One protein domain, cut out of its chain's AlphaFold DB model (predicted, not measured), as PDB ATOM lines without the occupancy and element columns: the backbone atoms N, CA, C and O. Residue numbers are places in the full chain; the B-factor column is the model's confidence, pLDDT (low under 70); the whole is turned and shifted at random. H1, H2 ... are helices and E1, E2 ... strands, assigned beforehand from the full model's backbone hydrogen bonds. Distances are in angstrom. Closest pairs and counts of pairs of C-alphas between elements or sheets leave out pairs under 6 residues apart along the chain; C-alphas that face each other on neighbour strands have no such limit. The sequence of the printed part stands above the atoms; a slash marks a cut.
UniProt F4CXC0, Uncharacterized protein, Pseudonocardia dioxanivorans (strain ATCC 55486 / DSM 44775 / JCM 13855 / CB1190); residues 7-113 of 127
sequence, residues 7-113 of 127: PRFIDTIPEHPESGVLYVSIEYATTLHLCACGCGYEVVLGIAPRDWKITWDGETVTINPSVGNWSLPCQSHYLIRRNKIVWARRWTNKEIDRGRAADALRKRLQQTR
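AT A GLANCE: This is residues 7 to 113 of the 127 residues of an uncharacterized protein of Pseudonocardia dioxanivorans (strain ATCC 55486 / DSM 44775 / JCM 13855 / CB1190) (UniProt F4CXC0). Two small four-strand sheets lie face to face as a sandwich, with their strands crossed, and one long helix, H1, runs off to one side, on neither sheet. The first half of the strands, E1 to E4, makes one layer and E5 to E8 the other. The 107 printed residues hold eight named strands and then one named helix; the sheet E1 E2 E3 E4 is mixed, the sheet E5 E6 E7 E8 is antiparallel throughout, and the class is mixed, helices and strands. The whole is compact, with a radius of gyration of the C-alphas of 14.1 A and spans of 35 by 34 by 26 A.

IN THESE COORDINATES: E1, residues 7 to 9, begins with C-alpha 7 at (-25.547, -22.080, 7.750). E2 is residues 21 to 25, E3 residues 30 to 34, 14.0 A long, and E4 residues 42 to 46, 13.0 A long. E5 is residues 53 to 56. E6, residues 61 to 68, is the longest strand by residues, 17.8 A from first to last C-alpha, and bends by 78 degrees at Pro 65, whose C-alpha is at (-32.193, -24.454, -7.965). E7 is residues 77 to 81, 13.3 A long, and E8 residues 84 to 87. H1, residues 93 to 111, is 27.6 A long and ends with C-alpha 111 at (-37.333, -44.436, -8.217).

HOW THE PARTS SIT: E1 is an edge strand, parallel to E2 at 32 degrees, with N 8 and O 22 2.8 A apart. E2, E3 and E4 form a meander, each strand the antiparallel neighbour of the one before; N 23 and O 32 are 2.8 A apart, and N 43 and O 33 also 2.8 A. E5, E6, E7 and E8 form a second meander, in which N 53 and O 64 are 2.7 A apart, N 67 and O 78 2.8 A, and N 79 and O 86 2.8 A. In the sandwich, the facing parts of the two sheets are 10.8 A centre to centre, and their strands stand at 76 degrees. E4 and E6 are near each other, with 5 pairs of C-alphas within 10 A. E4 and E5 are only just apart, their closest C-alphas 8.3 A from each other. H1 is apart from E1 to E7; 13 of its 15 O i to N i+4 pairs are within hydrogen-bond range.

THE WHOLE: The two C-alphas farthest apart, those of Gly 38 and Arg 113, are 38.4 A from each other. The printed part has no cut. The link E1 to E2 is long, with 11 residues. The mean pLDDT of the printed part is 94.4; residues 110 to 113, of which 110 and 111 belong to H1, are under 70.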
ATOM      1  N   PRO A   7     -25.494 -20.625   7.738       97.88
ATOM      2  CA  PRO A   7     -25.547 -22.080   7.750       97.88
ATOM      3  C   PRO A   7     -25.215 -22.613   9.147       97.88
ATOM      4  O   PRO A   7     -24.218 -22.217   9.750       97.88
ATOM      5  N   ARG A   8     -26.030 -23.542   9.647       98.00
ATOM      6  CA  ARG A   8     -25.759 -24.307  10.866       98.00
ATOM      7  C   ARG A   8     -25.921 -25.790  10.558       98.00
ATOM      8  O   ARG A   8     -27.024 -26.255  10.277       98.00
ATOM      9  N   PHE A   9     -24.810 -26.515  10.588       97.31
ATOM     10  CA  PHE A   9     -24.807 -27.963  10.408       97.31
ATOM     11  C   PHE A   9     -25.203 -28.625  11.721       97.31
ATOM     12  O   PHE A   9     -24.683 -28.268  12.777       97.31
ATOM     13  N   ILE A  10     -26.172 -29.524  11.641       96.56
ATOM     14  CA  ILE A  10     -26.835 -30.134  12.789       96.56
ATOM     15  C   ILE A  10     -27.155 -31.592  12.487       96.56
ATOM     16  O   ILE A  10     -27.447 -31.947  11.343       96.56
ATOM     17  N   ASP A  11     -27.187 -32.405  13.532       92.94
ATOM     18  CA  ASP A  11     -27.635 -33.790  13.413       92.94
ATOM     19  C   ASP A  11     -29.169 -33.832  13.400       92.94
ATOM     20  O   ASP A  11     -29.781 -34.372  12.479       92.94
ATOM     21  N   THR A  12     -29.813 -33.148  14.354       89.88
ATOM     22  CA  THR A  12     -31.278 -33.119  14.514       89.88
ATOM     23  C   THR A  12     -31.856 -31.717  14.337       89.88
ATOM     24  O   THR A  12     -31.339 -30.743  14.887       89.88
ATOM     25  N   ILE A  13     -32.945 -31.616  13.565       88.19
ATOM     26  CA  ILE A  13     -33.667 -30.359  13.316       88.19
ATOM     27  C   ILE A  13     -34.289 -29.848  14.627       88.19
ATOM     28  O   ILE A  13     -34.926 -30.635  15.327       88.19
ATOM     29  N   PRO A  14     -34.125 -28.556  14.973       91.44
ATOM     30  CA  PRO A  14     -34.725 -27.998  16.180       91.44
ATOM     31  C   PRO A  14     -36.251 -27.931  16.067       91.44
ATOM     32  O   PRO A  14     -36.786 -27.630  15.004       91.44
ATOM     33  N   GLU A  15     -36.943 -28.115  17.192       92.06
ATOM     34  CA  GLU A  15     -38.407 -27.965  17.282       92.06
ATOM     35  C   GLU A  15     -38.870 -26.526  16.995       92.06
ATOM     36  O   GLU A  15     -39.974 -26.293  16.507       92.06
ATOM     37  N   HIS A  16     -38.010 -25.544  17.280       95.19
ATOM     38  CA  HIS A  16     -38.275 -24.122  17.066       95.19
ATOM     39  C   HIS A  16     -37.135 -23.482  16.263       95.19
ATOM     40  O   HIS A  16     -36.148 -23.020  16.843       95.19
ATOM     41  N   PRO A  17     -37.235 -23.470  14.925       96.75
ATOM     42  CA  PRO A  17     -36.199 -22.918  14.063       96.75
ATOM     43  C   PRO A  17     -36.074 -21.398  14.188       96.75
ATOM     44  O   PRO A  17     -37.067 -20.672  14.245       96.75
ATOM     45  N   GLU A  18     -34.842 -20.896  14.164       97.75
ATOM     46  CA  GLU A  18     -34.565 -19.463  14.249       97.75
ATOM     47  C   GLU A  18     -34.657 -18.766  12.881       97.75
ATOM     48  O   GLU A  18     -34.280 -19.296  11.830       97.75
ATOM     49  N   SER A  19     -35.114 -17.513  12.893       97.50
ATOM     50  CA  SER A  19     -35.099 -16.653  11.707       97.50
ATOM     51  C   SER A  19     -33.662 -16.318  11.302       97.50
ATOM     52  O   SER A  19     -32.837 -15.970  12.143       97.50
ATOM     53  N   GLY A  20     -33.358 -16.378  10.004       98.00
ATOM     54  CA  GLY A  20     -32.018 -16.062   9.499       98.00
ATOM     55  C   GLY A  20     -31.005 -17.205   9.613       98.00
ATOM     56  O   GLY A  20     -29.834 -16.997   9.300       98.00
ATOM     57  N   VAL A  21     -31.432 -18.407  10.009       98.44
ATOM     58  CA  VAL A  21     -30.581 -19.603  10.070       98.44
ATOM     59  C   VAL A  21     -31.026 -20.609   9.008       98.44
ATOM     60  O   VAL A  21     -32.218 -20.852   8.825       98.44
ATOM     61  N   LEU A  22     -30.058 -21.179   8.290       98.50
ATOM     62  CA  LEU A  22     -30.249 -22.349   7.438       98.50
ATOM     63  C   LEU A  22     -29.685 -23.563   8.168       98.50
ATOM     64  O   LEU A  22     -28.470 -23.756   8.217       98.50
ATOM     65  N   TYR A  23     -30.570 -24.388   8.705       98.50
ATOM     66  CA  TYR A  23     -30.197 -25.665   9.286       98.50
ATOM     67  C   TYR A  23     -29.927 -26.665   8.166       98.50
ATOM     68  O   TYR A  23     -30.714 -26.787   7.224       98.50
ATOM     69  N   VAL A  24     -28.803 -27.369   8.258       98.00
ATOM     70  CA  VAL A  24     -28.376 -28.370   7.278       98.00
ATOM     71  C   VAL A  24     -28.110 -29.672   8.014       98.00
ATOM     72  O   VAL A  24     -27.195 -29.731   8.832       98.00
ATOM     73  N   SER A  25     -28.879 -30.712   7.698       96.88
ATOM     74  CA  SER A  25     -28.597 -32.069   8.163       96.88
ATOM     75  C   SER A  25     -28.056 -32.895   7.006       96.88
ATOM     76  O   SER A  25     -28.747 -33.146   6.013       96.88
ATOM     77  N   ILE A  26     -26.789 -33.292   7.129       95.31
ATOM     78  CA  ILE A  26     -26.129 -34.161   6.151       95.31
ATOM     79  C   ILE A  26     -26.659 -35.589   6.269       95.31
ATOM     80  O   ILE A  26     -26.928 -36.206   5.241       95.31
ATOM     81  N   GLU A  27     -26.868 -36.076   7.496       94.31
ATOM     82  CA  GLU A  27     -27.406 -37.415   7.773       94.31
ATOM     83  C   GLU A  27     -28.750 -37.638   7.070       94.31
ATOM     84  O   GLU A  27     -28.926 -38.623   6.355       94.31
ATOM     85  N   TYR A  28     -29.668 -36.676   7.194       95.06
ATOM     86  CA  TYR A  28     -30.998 -36.757   6.585       95.06
ATOM     87  C   TYR A  28     -31.077 -36.134   5.189       95.06
ATOM     88  O   TYR A  28     -32.172 -36.014   4.637       95.06
ATOM     89  N   ALA A  29     -29.939 -35.722   4.617       96.12
ATOM     90  CA  ALA A  29     -29.843 -35.070   3.314       96.12
ATOM     91  C   ALA A  29     -30.916 -33.980   3.117       96.12
ATOM     92  O   ALA A  29     -31.641 -33.965   2.120       96.12
ATOM     93  N   THR A  30     -31.052 -33.069   4.081       96.81
ATOM     94  CA  THR A  30     -32.108 -32.051   4.074       96.81
ATOM     95  C   THR A  30     -31.627 -30.716   4.625       96.81
ATOM     96  O   THR A  30     -30.615 -30.619   5.323       96.81
ATOM     97  N   THR A  31     -32.374 -29.668   4.306       98.00
ATOM     98  CA  THR A  31     -32.200 -28.336   4.878       98.00
ATOM     99  C   THR A  31     -33.531 -27.797   5.365       98.00
ATOM    100  O   THR A  31     -34.579 -28.150   4.821       98.00
ATOM    101  N   LEU A  32     -33.478 -26.923   6.363       98.19
ATOM    102  CA  LEU A  32     -34.640 -26.225   6.887       98.19
ATOM    103  C   LEU A  32     -34.279 -24.781   7.237       98.19
ATOM    104  O   LEU A  32     -33.250 -24.509   7.852       98.19
ATOM    105  N   HIS A  33     -35.144 -23.847   6.861       98.50
ATOM    106  CA  HIS A  33     -35.080 -22.453   7.298       98.50
ATOM    107  C   HIS A  33     -36.481 -21.849   7.370       98.50
ATOM    108  O   HIS A  33     -37.411 -22.322   6.718       98.50
ATOM    109  N   LEU A  34     -36.640 -20.761   8.126       98.38
ATOM    110  CA  LEU A  34     -37.868 -19.968   8.068       98.38
ATOM    111  C   LEU A  34     -37.912 -19.136   6.785       98.38
ATOM    112  O   LEU A  34     -36.917 -18.535   6.374       98.38
ATOM    113  N   CYS A  35     -39.085 -19.073   6.157       98.44
ATOM    114  CA  CYS A  35     -39.288 -18.445   4.859       98.44
ATOM    115  C   CYS A  35     -38.710 -17.024   4.800       98.44
ATOM    116  O   CYS A  35     -39.043 -16.154   5.611       98.44
ATOM    117  N   ALA A  36     -37.901 -16.759   3.767       98.06
ATOM    118  CA  ALA A  36     -37.134 -15.523   3.654       98.06
ATOM    119  C   ALA A  36     -37.994 -14.249   3.557       98.06
ATOM    120  O   ALA A  36     -37.522 -13.148   3.851       98.06
ATOM    121  N   CYS A  37     -39.276 -14.361   3.186       97.94
ATOM    122  CA  CYS A  37     -40.169 -13.201   3.183       97.94
ATOM    123  C   CYS A  37     -40.466 -12.695   4.608       97.94
ATOM    124  O   CYS A  37     -40.767 -11.515   4.779       97.94
ATOM    125  N   GLY A  38     -40.283 -13.543   5.628       97.44
ATOM    126  CA  GLY A  38     -40.530 -13.232   7.035       97.44
ATOM    127  C   GLY A  38     -41.891 -13.695   7.551       97.44
ATOM    128  O   GLY A  38     -42.275 -13.294   8.641       97.44
ATOM    129  N   CYS A  39     -42.624 -14.529   6.805       97.31
ATOM    130  CA  CYS A  39     -43.923 -15.051   7.247       97.31
ATOM    131  C   CYS A  39     -43.836 -16.135   8.335       97.31
ATOM    132  O   CYS A  39     -44.874 -16.563   8.822       97.31
ATOM    133  N   GLY A  40     -42.634 -16.609   8.680       96.75
ATOM    134  CA  GLY A  40     -42.426 -17.589   9.750       96.75
ATOM    135  C   GLY A  40     -42.740 -19.045   9.388       96.75
ATOM    136  O   GLY A  40     -42.537 -19.916  10.219       96.75
ATOM    137  N   TYR A  41     -43.189 -19.337   8.164       98.19
ATOM    138  CA  TYR A  41     -43.372 -20.721   7.717       98.19
ATOM    139  C   TYR A  41     -42.031 -21.416   7.484       98.19
ATOM    140  O   TYR A  41     -41.127 -20.830   6.884       98.19
ATOM    141  N   GLU A  42     -41.942 -22.678   7.882       98.00
ATOM    142  CA  GLU A  42     -40.797 -23.532   7.591       98.00
ATOM    143  C   GLU A  42     -40.712 -23.863   6.101       98.00
ATOM    144  O   GLU A  42     -41.710 -24.114   5.420       98.00
ATOM    145  N   VAL A  43     -39.487 -23.862   5.591       98.25
ATOM    146  CA  VAL A  43     -39.156 -24.233   4.223       98.25
ATOM    147  C   VAL A  43     -38.132 -25.352   4.291       98.25
ATOM    148  O   VAL A  43     -36.988 -25.129   4.676       98.25
ATOM    149  N   VAL A  44     -38.561 -26.552   3.905       97.44
ATOM    150  CA  VAL A  44     -37.715 -27.747   3.856       97.44
ATOM    151  C   VAL A  44     -37.279 -27.987   2.418       97.44
ATOM    152  O   VAL A  44     -38.124 -28.081   1.524       97.44
ATOM    153  N   LEU A  45     -35.971 -28.103   2.186       97.38
ATOM    154  CA  LEU A  45     -35.413 -28.437   0.874       97.38
ATOM    155  C   LEU A  45     -34.590 -29.719   0.986       97.38
ATOM    156  O   LEU A  45     -33.541 -29.733   1.633       97.38
ATOM    157  N   GLY A  46     -35.061 -30.781   0.333       96.44
ATOM    158  CA  GLY A  46     -34.345 -32.051   0.253       96.44
ATOM    159  C   GLY A  46     -33.118 -31.949  -0.653       96.44
ATOM    160  O   GLY A  46     -33.194 -31.418  -1.766       96.44
ATOM    161  N   ILE A  47     -31.988 -32.471  -0.186       95.88
ATOM    162  CA  ILE A  47     -30.730 -32.518  -0.928       95.88
ATOM    163  C   ILE A  47     -30.666 -33.835  -1.698       95.88
ATOM    164  O   ILE A  47     -30.584 -34.914  -1.118       95.88
ATOM    165  N   ALA A  48     -30.671 -33.761  -3.027       93.44
ATOM    166  CA  ALA A  48     -30.547 -34.943  -3.875       93.44
ATOM    167  C   ALA A  48     -29.960 -34.592  -5.251       93.44
ATOM    168  O   ALA A  48     -30.085 -33.453  -5.711       93.44
ATOM    169  N   PRO A  49     -29.397 -35.564  -6.001       90.81
ATOM    170  CA  PRO A  49     -28.868 -35.320  -7.349       90.81
ATOM    171  C   PRO A  49     -29.881 -34.671  -8.297       90.81
ATOM    172  O   PRO A  49     -29.516 -33.909  -9.197       90.81
ATOM    173  N   ARG A  50     -31.157 -34.991  -8.071       89.12
ATOM    174  CA  ARG A  50     -32.311 -34.470  -8.788       89.12
ATOM    175  C   ARG A  50     -33.284 -33.776  -7.847       89.12
ATOM    176  O   ARG A  50     -34.477 -33.835  -8.101       89.12
ATOM    177  N   ASP A  51     -32.799 -33.141  -6.788       93.25
ATOM    178  CA  ASP A  51     -33.590 -32.133  -6.091       93.25
ATOM    179  C   ASP A  51     -32.798 -30.840  -5.903       93.25
ATOM    180  O   ASP A  51     -32.224 -30.366  -6.895       93.25
ATOM    181  N   TRP A  52     -32.752 -30.276  -4.695       96.38
ATOM    182  CA  TRP A  52     -31.835 -29.193  -4.384       96.38
ATOM    183  C   TRP A  52     -30.421 -29.734  -4.167       96.38
ATOM    184  O   TRP A  52     -30.195 -30.866  -3.741       96.38
ATOM    185  N   LYS A  53     -29.444 -28.903  -4.503       97.06
ATOM    186  CA  LYS A  53     -28.017 -29.121  -4.311       97.06
ATOM    187  C   LYS A  53     -27.493 -28.012  -3.429       97.06
ATOM    188  O   LYS A  53     -27.772 -26.837  -3.681       97.06
ATOM    189  N   ILE A  54     -26.704 -28.406  -2.447       97.25
ATOM    190  CA  ILE A  54     -25.982 -27.507  -1.565       97.25
ATOM    191  C   ILE A  54     -24.517 -27.441  -2.004       97.25
ATOM    192  O   ILE A  54     -23.914 -28.446  -2.373       97.25
ATOM    193  N   THR A  55     -23.947 -26.245  -1.985       97.75
ATOM    194  CA  THR A  55     -22.504 -26.026  -2.076       97.75
ATOM    195  C   THR A  55     -22.093 -25.228  -0.856       97.75
ATOM    196  O   THR A  55     -22.695 -24.190  -0.583       97.75
ATOM    197  N   TRP A  56     -21.095 -25.727  -0.136       97.50
ATOM    198  CA  TRP A  56     -20.535 -25.094   1.048       97.50
ATOM    199  C   TRP A  56     -19.013 -25.088   0.931       97.50
ATOM    200  O   TRP A  56     -18.421 -26.110   0.591       97.50
ATOM    201  N   ASP A  57     -18.406 -23.926   1.156       96.75
ATOM    202  CA  ASP A  57     -16.964 -23.682   1.008       96.75
ATOM    203  C   ASP A  57     -16.237 -23.521   2.358       96.75
ATOM    204  O   ASP A  57     -15.073 -23.134   2.390       96.75
ATOM    205  N   GLY A  58     -16.915 -23.819   3.472       96.12
ATOM    206  CA  GLY A  58     -16.421 -23.581   4.830       96.12
ATOM    207  C   GLY A  58     -16.980 -22.308   5.473       96.12
ATOM    208  O   GLY A  58     -17.053 -22.231   6.695       96.12
ATOM    209  N   GLU A  59     -17.461 -21.349   4.678       96.06
ATOM    210  CA  GLU A  59     -17.942 -20.045   5.159       96.06
ATOM    211  C   GLU A  59     -19.367 -19.740   4.676       96.06
ATOM    212  O   GLU A  59     -20.226 -19.265   5.426       96.06
ATOM    213  N   THR A  60     -19.643 -20.027   3.406       98.12
ATOM    214  CA  THR A  60     -20.879 -19.646   2.739       98.12
ATOM    215  C   THR A  60     -21.581 -20.819   2.080       98.12
ATOM    216  O   THR A  60     -20.965 -21.752   1.568       98.12
ATOM    217  N   VAL A  61     -22.911 -20.760   2.083       98.19
ATOM    218  CA  VAL A  61     -23.790 -21.755   1.483       98.19
ATOM    219  C   VAL A  61     -24.485 -21.196   0.251       98.19
ATOM    220  O   VAL A  61     -24.962 -20.057   0.219       98.19
ATOM    221  N   THR A  62     -24.561 -22.015  -0.789       98.62
ATOM    222  CA  THR A  62     -25.386 -21.765  -1.968       98.62
ATOM    223  C   THR A  62     -26.307 -22.954  -2.186       98.62
ATOM    224  O   THR A  62     -25.850 -24.095  -2.171       98.62
ATOM    225  N   ILE A  63     -27.591 -22.685  -2.429       98.38
ATOM    226  CA  ILE A  63     -28.585 -23.701  -2.778       98.38
ATOM    227  C   ILE A  63     -29.064 -23.465  -4.211       98.38
ATOM    228  O   ILE A  63     -29.419 -22.347  -4.586       98.38
ATOM    229  N   ASN A  64     -29.073 -24.533  -5.012       97.06
ATOM    230  CA  ASN A  64     -29.631 -24.538  -6.364       97.06
ATOM    231  C   ASN A  64     -30.557 -25.751  -6.556       97.06
ATOM    232  O   ASN A  64     -30.200 -26.830  -6.096       97.06
ATOM    233  N   PRO A  65     -31.681 -25.645  -7.286       96.31
ATOM    234  CA  PRO A  65     -32.193 -24.454  -7.965       96.31
ATOM    235  C   PRO A  65     -32.811 -23.442  -6.982       96.31
ATOM    236  O   PRO A  65     -32.585 -23.514  -5.777       96.31
ATOM    237  N   SER A  66     -33.549 -22.459  -7.506       97.31
ATOM    238  CA  SER A  66     -34.279 -21.487  -6.691       97.31
ATOM    239  C   SER A  66     -35.329 -22.145  -5.785       97.31
ATOM    240  O   SER A  66     -35.736 -23.293  -5.972       97.31
ATOM    241  N   VAL A  67     -35.778 -21.388  -4.788       97.94
ATOM    242  CA  VAL A  67     -36.792 -21.780  -3.811       97.94
ATOM    243  C   VAL A  67     -38.093 -21.063  -4.141       97.94
ATOM    244  O   VAL A  67     -38.203 -19.851  -3.950       97.94
ATOM    245  N   GLY A  68     -39.062 -21.806  -4.673       97.25
ATOM    246  CA  GLY A  68     -40.400 -21.310  -4.988       97.25
ATOM    247  C   GLY A  68     -41.436 -21.847  -4.007       97.25
ATOM    248  O   GLY A  68     -41.820 -23.011  -4.086       97.25
ATOM    249  N   ASN A  69     -41.935 -20.995  -3.115       97.69
ATOM    250  CA  ASN A  69     -42.869 -21.382  -2.054       97.69
ATOM    251  C   ASN A  69     -44.332 -21.309  -2.517       97.69
ATOM    252  O   ASN A  69     -45.176 -20.685  -1.878       97.69
ATOM    253  N   TRP A  70     -44.642 -21.929  -3.657       96.69
ATOM    254  CA  TRP A  70     -45.927 -21.778  -4.356       96.69
ATOM    255  C   TRP A  70     -47.135 -22.357  -3.613       96.69
ATOM    256  O   TRP A  70     -48.268 -22.007  -3.930       96.69
ATOM    257  N   SER A  71     -46.895 -23.241  -2.645       94.50
ATOM    258  CA  SER A  71     -47.932 -23.804  -1.774       94.50
ATOM    259  C   SER A  71     -48.149 -22.986  -0.496       94.50
ATOM    260  O   SER A  71     -49.125 -23.219   0.207       94.50
ATOM    261  N   LEU A  72     -47.265 -22.027  -0.188       96.50
ATOM    262  CA  LEU A  72     -47.434 -21.123   0.951       96.50
ATOM    263  C   LEU A  72     -48.272 -19.900   0.545       96.50
ATOM    264  O   LEU A  72     -48.158 -19.443  -0.596       96.50
ATOM    265  N   PRO A  73     -49.015 -19.273   1.480       96.50
ATOM    266  CA  PRO A  73     -49.783 -18.058   1.194       96.50
ATOM    267  C   PRO A  73     -48.934 -16.913   0.619       96.50
ATOM    268  O   PRO A  73     -49.397 -16.152  -0.227       96.50
ATOM    269  N   CYS A  74     -47.666 -16.809   1.040       96.75
ATOM    270  CA  CYS A  74     -46.765 -15.745   0.595       96.75
ATOM    271  C   CYS A  74     -46.272 -15.895  -0.855       96.75
ATOM    272  O   CYS A  74     -45.846 -14.901  -1.441       96.75
ATOM    273  N   GLN A  75     -46.292 -17.112  -1.419       97.12
ATOM    274  CA  GLN A  75     -45.790 -17.430  -2.765       97.12
ATOM    275  C   GLN A  75     -44.437 -16.776  -3.108       97.12
ATOM    276  O   GLN A  75     -44.214 -16.299  -4.223       97.12
ATOM    277  N   SER A  76     -43.534 -16.717  -2.129       97.62
ATOM    278  CA  SER A  76     -42.216 -16.099  -2.273       97.62
ATOM    279  C   SER A  76     -41.313 -16.904  -3.207       97.62
ATOM    280  O   SER A  76     -41.361 -18.137  -3.198       97.62
ATOM    281  N   HIS A  77     -40.430 -16.219  -3.936       98.19
ATOM    282  CA  HIS A  77     -39.445 -16.851  -4.809       98.19
ATOM    283  C   HIS A  77     -38.081 -16.189  -4.679       98.19
ATOM    284  O   HIS A  77     -37.943 -14.980  -4.869       98.19
ATOM    285  N   TYR A  78     -37.066 -16.979  -4.351       98.50
ATOM    286  CA  TYR A  78     -35.714 -16.477  -4.142       98.50
ATOM    287  C   TYR A  78     -34.666 -17.550  -4.426       98.50
ATOM    288  O   TYR A  78     -34.962 -18.736  -4.542       98.50
ATOM    289  N   LEU A  79     -33.417 -17.118  -4.538       98.56
ATOM    290  CA  LEU A  79     -32.236 -17.965  -4.546       98.56
ATOM    291  C   LEU A  79     -31.462 -17.741  -3.248       98.56
ATOM    292  O   LEU A  79     -31.472 -16.634  -2.710       98.56
ATOM    293  N   ILE A  80     -30.756 -18.770  -2.788       98.56
ATOM    294  CA  ILE A  80     -29.794 -18.665  -1.688       98.56
ATOM    295  C   ILE A  80     -28.404 -18.769  -2.314       98.56
ATOM    296  O   ILE A  80     -28.035 -19.828  -2.823       98.56
ATOM    297  N   ARG A  81     -27.646 -17.669  -2.339       98.38
ATOM    298  CA  ARG A  81     -26.309 -17.601  -2.952       98.38
ATOM    299  C   ARG A  81     -25.314 -16.966  -2.001       98.38
ATOM    300  O   ARG A  81     -25.473 -15.800  -1.654       98.38
ATOM    301  N   ARG A  82     -24.272 -17.710  -1.625       98.25
ATOM    302  CA  ARG A  82     -23.251 -17.282  -0.654       98.25
ATOM    303  C   ARG A  82     -23.880 -16.650   0.597       98.25
ATOM    304  O   ARG A  82     -23.623 -15.490   0.903       98.25
ATOM    305  N   ASN A  83     -24.775 -17.386   1.253       98.44
ATOM    306  CA  ASN A  83     -25.606 -16.956   2.389       98.44
ATOM    307  C   ASN A  83     -26.672 -15.892   2.070       98.44
ATOM    308  O   ASN A  83     -27.522 -15.638   2.913       98.44
ATOM    309  N   LYS A  84     -26.688 -15.266   0.888       98.56
ATOM    310  CA  LYS A  84     -27.606 -14.160   0.564       98.56
ATOM    311  C   LYS A  84     -28.908 -14.640  -0.059       98.56
ATOM    312  O   LYS A  84     -28.904 -15.511  -0.929       98.56
ATOM    313  N   ILE A  85     -30.003 -13.986   0.314       98.62
ATOM    314  CA  ILE A  85     -31.297 -14.101  -0.358       98.62
ATOM    315  C   ILE A  85     -31.301 -13.176  -1.571       98.62
ATOM    316  O   ILE A  85     -31.269 -11.953  -1.444       98.62
ATOM    317  N   VAL A  86     -31.362 -13.767  -2.761       98.44
ATOM    318  CA  VAL A  86     -31.526 -13.041  -4.022       98.44
ATOM    319  C   VAL A  86     -32.956 -13.238  -4.497       98.44
ATOM    320  O   VAL A  86     -33.336 -14.337  -4.899       98.44
ATOM    321  N   TRP A  87     -33.762 -12.182  -4.432       98.06
ATOM    322  CA  TRP A  87     -35.164 -12.239  -4.828       98.06
ATOM    323  C   TRP A  87     -35.316 -12.503  -6.321       98.06
ATOM    324  O   TRP A  87     -34.678 -11.863  -7.156       98.06
ATOM    325  N   ALA A  88     -36.187 -13.451  -6.649       97.12
ATOM    326  CA  ALA A  88     -36.583 -13.747  -8.012       97.12
ATOM    327  C   ALA A  88     -38.029 -13.299  -8.233       97.12
ATOM    328  O   ALA A  88     -38.826 -13.191  -7.299       97.12
ATOM    329  N   ARG A  89     -38.391 -13.056  -9.495       96.50
ATOM    330  CA  ARG A  89     -39.778 -12.724  -9.833       96.50
ATOM    331  C   ARG A  89     -40.715 -13.853  -9.418       96.50
ATOM    332  O   ARG A  89     -40.371 -15.032  -9.540       96.50
ATOM    333  N   ARG A  90     -41.939 -13.508  -9.037       95.38
ATOM    334  CA  ARG A  90     -43.005 -14.497  -8.888       95.38
ATOM    335  C   ARG A  90     -43.268 -15.186 -10.229       95.38
ATOM    336  O   ARG A  90     -43.238 -14.554 -11.288       95.38
ATOM    337  N   TRP A  91     -43.485 -16.492 -10.176       96.56
ATOM    338  CA  TRP A  91     -43.922 -17.255 -11.334       96.56
ATOM    339  C   TRP A  91     -45.421 -17.079 -11.540       96.56
ATOM    340  O   TRP A  91     -46.192 -16.965 -10.590       96.56
ATOM    341  N   THR A  92     -45.829 -17.065 -12.801       96.81
ATOM    342  CA  THR A  92     -47.234 -17.202 -13.183       96.81
ATOM    343  C   THR A  92     -47.728 -18.614 -12.869       96.81
ATOM    344  O   THR A  92     -46.932 -19.552 -12.807       96.81
ATOM    345  N   ASN A  93     -49.044 -18.805 -12.759       95.62
ATOM    346  CA  ASN A  93     -49.627 -20.138 -12.538       95.62
ATOM    347  C   ASN A  93     -49.148 -21.151 -13.591       95.62
ATOM    348  O   ASN A  93     -48.720 -22.246 -13.249       95.62
ATOM    349  N   LYS A  94     -49.070 -20.737 -14.864       96.81
ATOM    350  CA  LYS A  94     -48.570 -21.582 -15.960       96.81
ATOM    351  C   LYS A  94     -47.117 -22.024 -15.760       96.81
ATOM    352  O   LYS A  94     -46.743 -23.122 -16.160       96.81
ATOM    353  N   GLU A  95     -46.276 -21.166 -15.190       97.06
ATOM    354  CA  GLU A  95     -44.878 -21.490 -14.885       97.06
ATOM    355  C   GLU A  95     -44.761 -22.401 -13.665       97.06
ATOM    356  O   GLU A  95     -43.975 -23.344 -13.695       97.06
ATOM    357  N   ILE A  96     -45.583 -22.169 -12.637       95.31
ATOM    358  CA  ILE A  96     -45.696 -23.041 -11.461       95.31
ATOM    359  C   ILE A  96     -46.109 -24.451 -11.888       95.31
ATOM    360  O   ILE A  96     -45.446 -25.418 -11.513       95.31
ATOM    361  N   ASP A  97     -47.140 -24.574 -12.722       95.81
ATOM    362  CA  ASP A  97     -47.649 -25.864 -13.191       95.81
ATOM    363  C   ASP A  97     -46.614 -26.607 -14.038       95.81
ATOM    364  O   ASP A  97     -46.366 -27.796 -13.829       95.81
ATOM    365  N   ARG A  98     -45.932 -25.898 -14.947       95.62
ATOM    366  CA  ARG A  98     -44.818 -26.464 -15.726       95.62
ATOM    367  C   ARG A  98     -43.673 -26.930 -14.832       95.62
ATOM    368  O   ARG A  98     -43.149 -28.020 -15.047       95.62
ATOM    369  N   GLY A  99     -43.293 -26.129 -13.837       92.94
ATOM    370  CA  GLY A  99     -42.245 -26.478 -12.881       92.94
ATOM    371  C   GLY A  99     -42.595 -27.726 -12.071       92.94
ATOM    372  O   GLY A  99     -41.776 -28.636 -11.967       92.94
ATOM    373  N   ARG A 100     -43.834 -27.815 -11.570       93.56
ATOM    374  CA  ARG A 100     -44.349 -28.993 -10.854       93.56
ATOM    375  C   ARG A 100     -44.361 -30.241 -11.736       93.56
ATOM    376  O   ARG A 100     -43.924 -31.297 -11.290       93.56
ATOM    377  N   ALA A 101     -44.813 -30.126 -12.984       93.81
ATOM    378  CA  ALA A 101     -44.816 -31.243 -13.928       93.81
ATOM    379  C   ALA A 101     -43.393 -31.748 -14.229       93.81
ATOM    380  O   ALA A 101     -43.150 -32.957 -14.226       93.81
ATOM    381  N   ALA A 102     -42.443 -30.830 -14.433       90.81
ATOM    382  CA  ALA A 102     -41.039 -31.169 -14.644       90.81
ATOM    383  C   ALA A 102     -40.416 -31.844 -13.409       90.81
ATOM    384  O   ALA A 102     -39.717 -32.849 -13.554       90.81
ATOM    385  N   ASP A 103     -40.697 -31.341 -12.202       90.00
ATOM    386  CA  ASP A 103     -40.217 -31.946 -10.956       90.00
ATOM    387  C   ASP A 103     -40.786 -33.357 -10.741       90.00
ATOM    388  O   ASP A 103     -40.040 -34.300 -10.472       90.00
ATOM    389  N   ALA A 104     -42.093 -33.534 -10.950       89.56
ATOM    390  CA  ALA A 104     -42.752 -34.830 -10.832       89.56
ATOM    391  C   ALA A 104     -42.158 -35.867 -11.802       89.56
ATOM    392  O   ALA A 104     -41.878 -37.002 -11.407       89.56
ATOM    393  N   LEU A 105     -41.912 -35.480 -13.058       89.94
ATOM    394  CA  LEU A 105     -41.254 -36.343 -14.038       89.94
ATOM    395  C   LEU A 105     -39.824 -36.702 -13.604       89.94
ATOM    396  O   LEU A 105     -39.436 -37.871 -13.626       89.94
ATOM    397  N   ARG A 106     -39.052 -35.702 -13.163       86.69
ATOM    398  CA  ARG A 106     -37.669 -35.860 -12.694       86.69
ATOM    399  C   ARG A 106     -37.565 -36.855 -11.530       86.69
ATOM    400  O   ARG A 106     -36.664 -37.702 -11.550       86.69
ATOM    401  N   LYS A 107     -38.492 -36.777 -10.567       83.69
ATOM    402  CA  LYS A 107     -38.573 -37.653  -9.385       83.69
ATOM    403  C   LYS A 107     -39.012 -39.078  -9.728       83.69
ATOM    404  O   LYS A 107     -38.406 -40.026  -9.233       83.69
ATOM    405  N   ARG A 108     -39.972 -39.265 -10.645       84.38
ATOM    406  CA  ARG A 108     -40.369 -40.609 -11.127       84.38
ATOM    407  C   ARG A 108     -39.190 -41.388 -11.708       84.38
ATOM    408  O   ARG A 108     -38.994 -42.552 -11.385       84.38
ATOM    409  N   LEU A 109     -38.348 -40.724 -12.497       77.19
ATOM    410  CA  LEU A 109     -37.153 -41.335 -13.087       77.19
ATOM    411  C   LEU A 109     -36.071 -41.713 -12.046       77.19
ATOM    412  O   LEU A 109     -35.048 -42.293 -12.420       77.19
ATOM    413  N   GLN A 110     -36.192 -41.280 -10.783       66.00
ATOM    414  CA  GLN A 110     -35.234 -41.578  -9.710       66.00
ATOM    415  C   GLN A 110     -35.569 -42.889  -8.999       66.00
ATOM    416  O   GLN A 110     -34.658 -43.649  -8.689       66.00
ATOM    417  N   GLN A 111     -36.858 -43.192  -8.833       59.00
ATOM    418  CA  GLN A 111     -37.333 -44.436  -8.217       59.00
ATOM    419  C   GLN A 111     -36.956 -45.688  -9.027       59.00
ATOM    420  O   GLN A 111     -36.869 -46.775  -8.477       59.00
ATOM    421  N   THR A 112     -36.671 -45.544 -10.323       54.97
ATOM    422  CA  THR A 112     -36.283 -46.649 -11.214       54.97
ATOM    423  C   THR A 112     -34.782 -46.981 -11.210       54.97
ATOM    424  O   THR A 112     -34.369 -47.888 -11.925       54.97
ATOM    425  N   ARG A 113     -33.939 -46.267 -10.448       53.03
ATOM    426  CA  ARG A 113     -32.509 -46.597 -10.258       53.03
ATOM    427  C   ARG A 113     -32.183 -46.624  -8.764       53.03
ATOM    428  O   ARG A 113     -31.611 -45.672  -8.241       53.03
TER     429      ARG A 113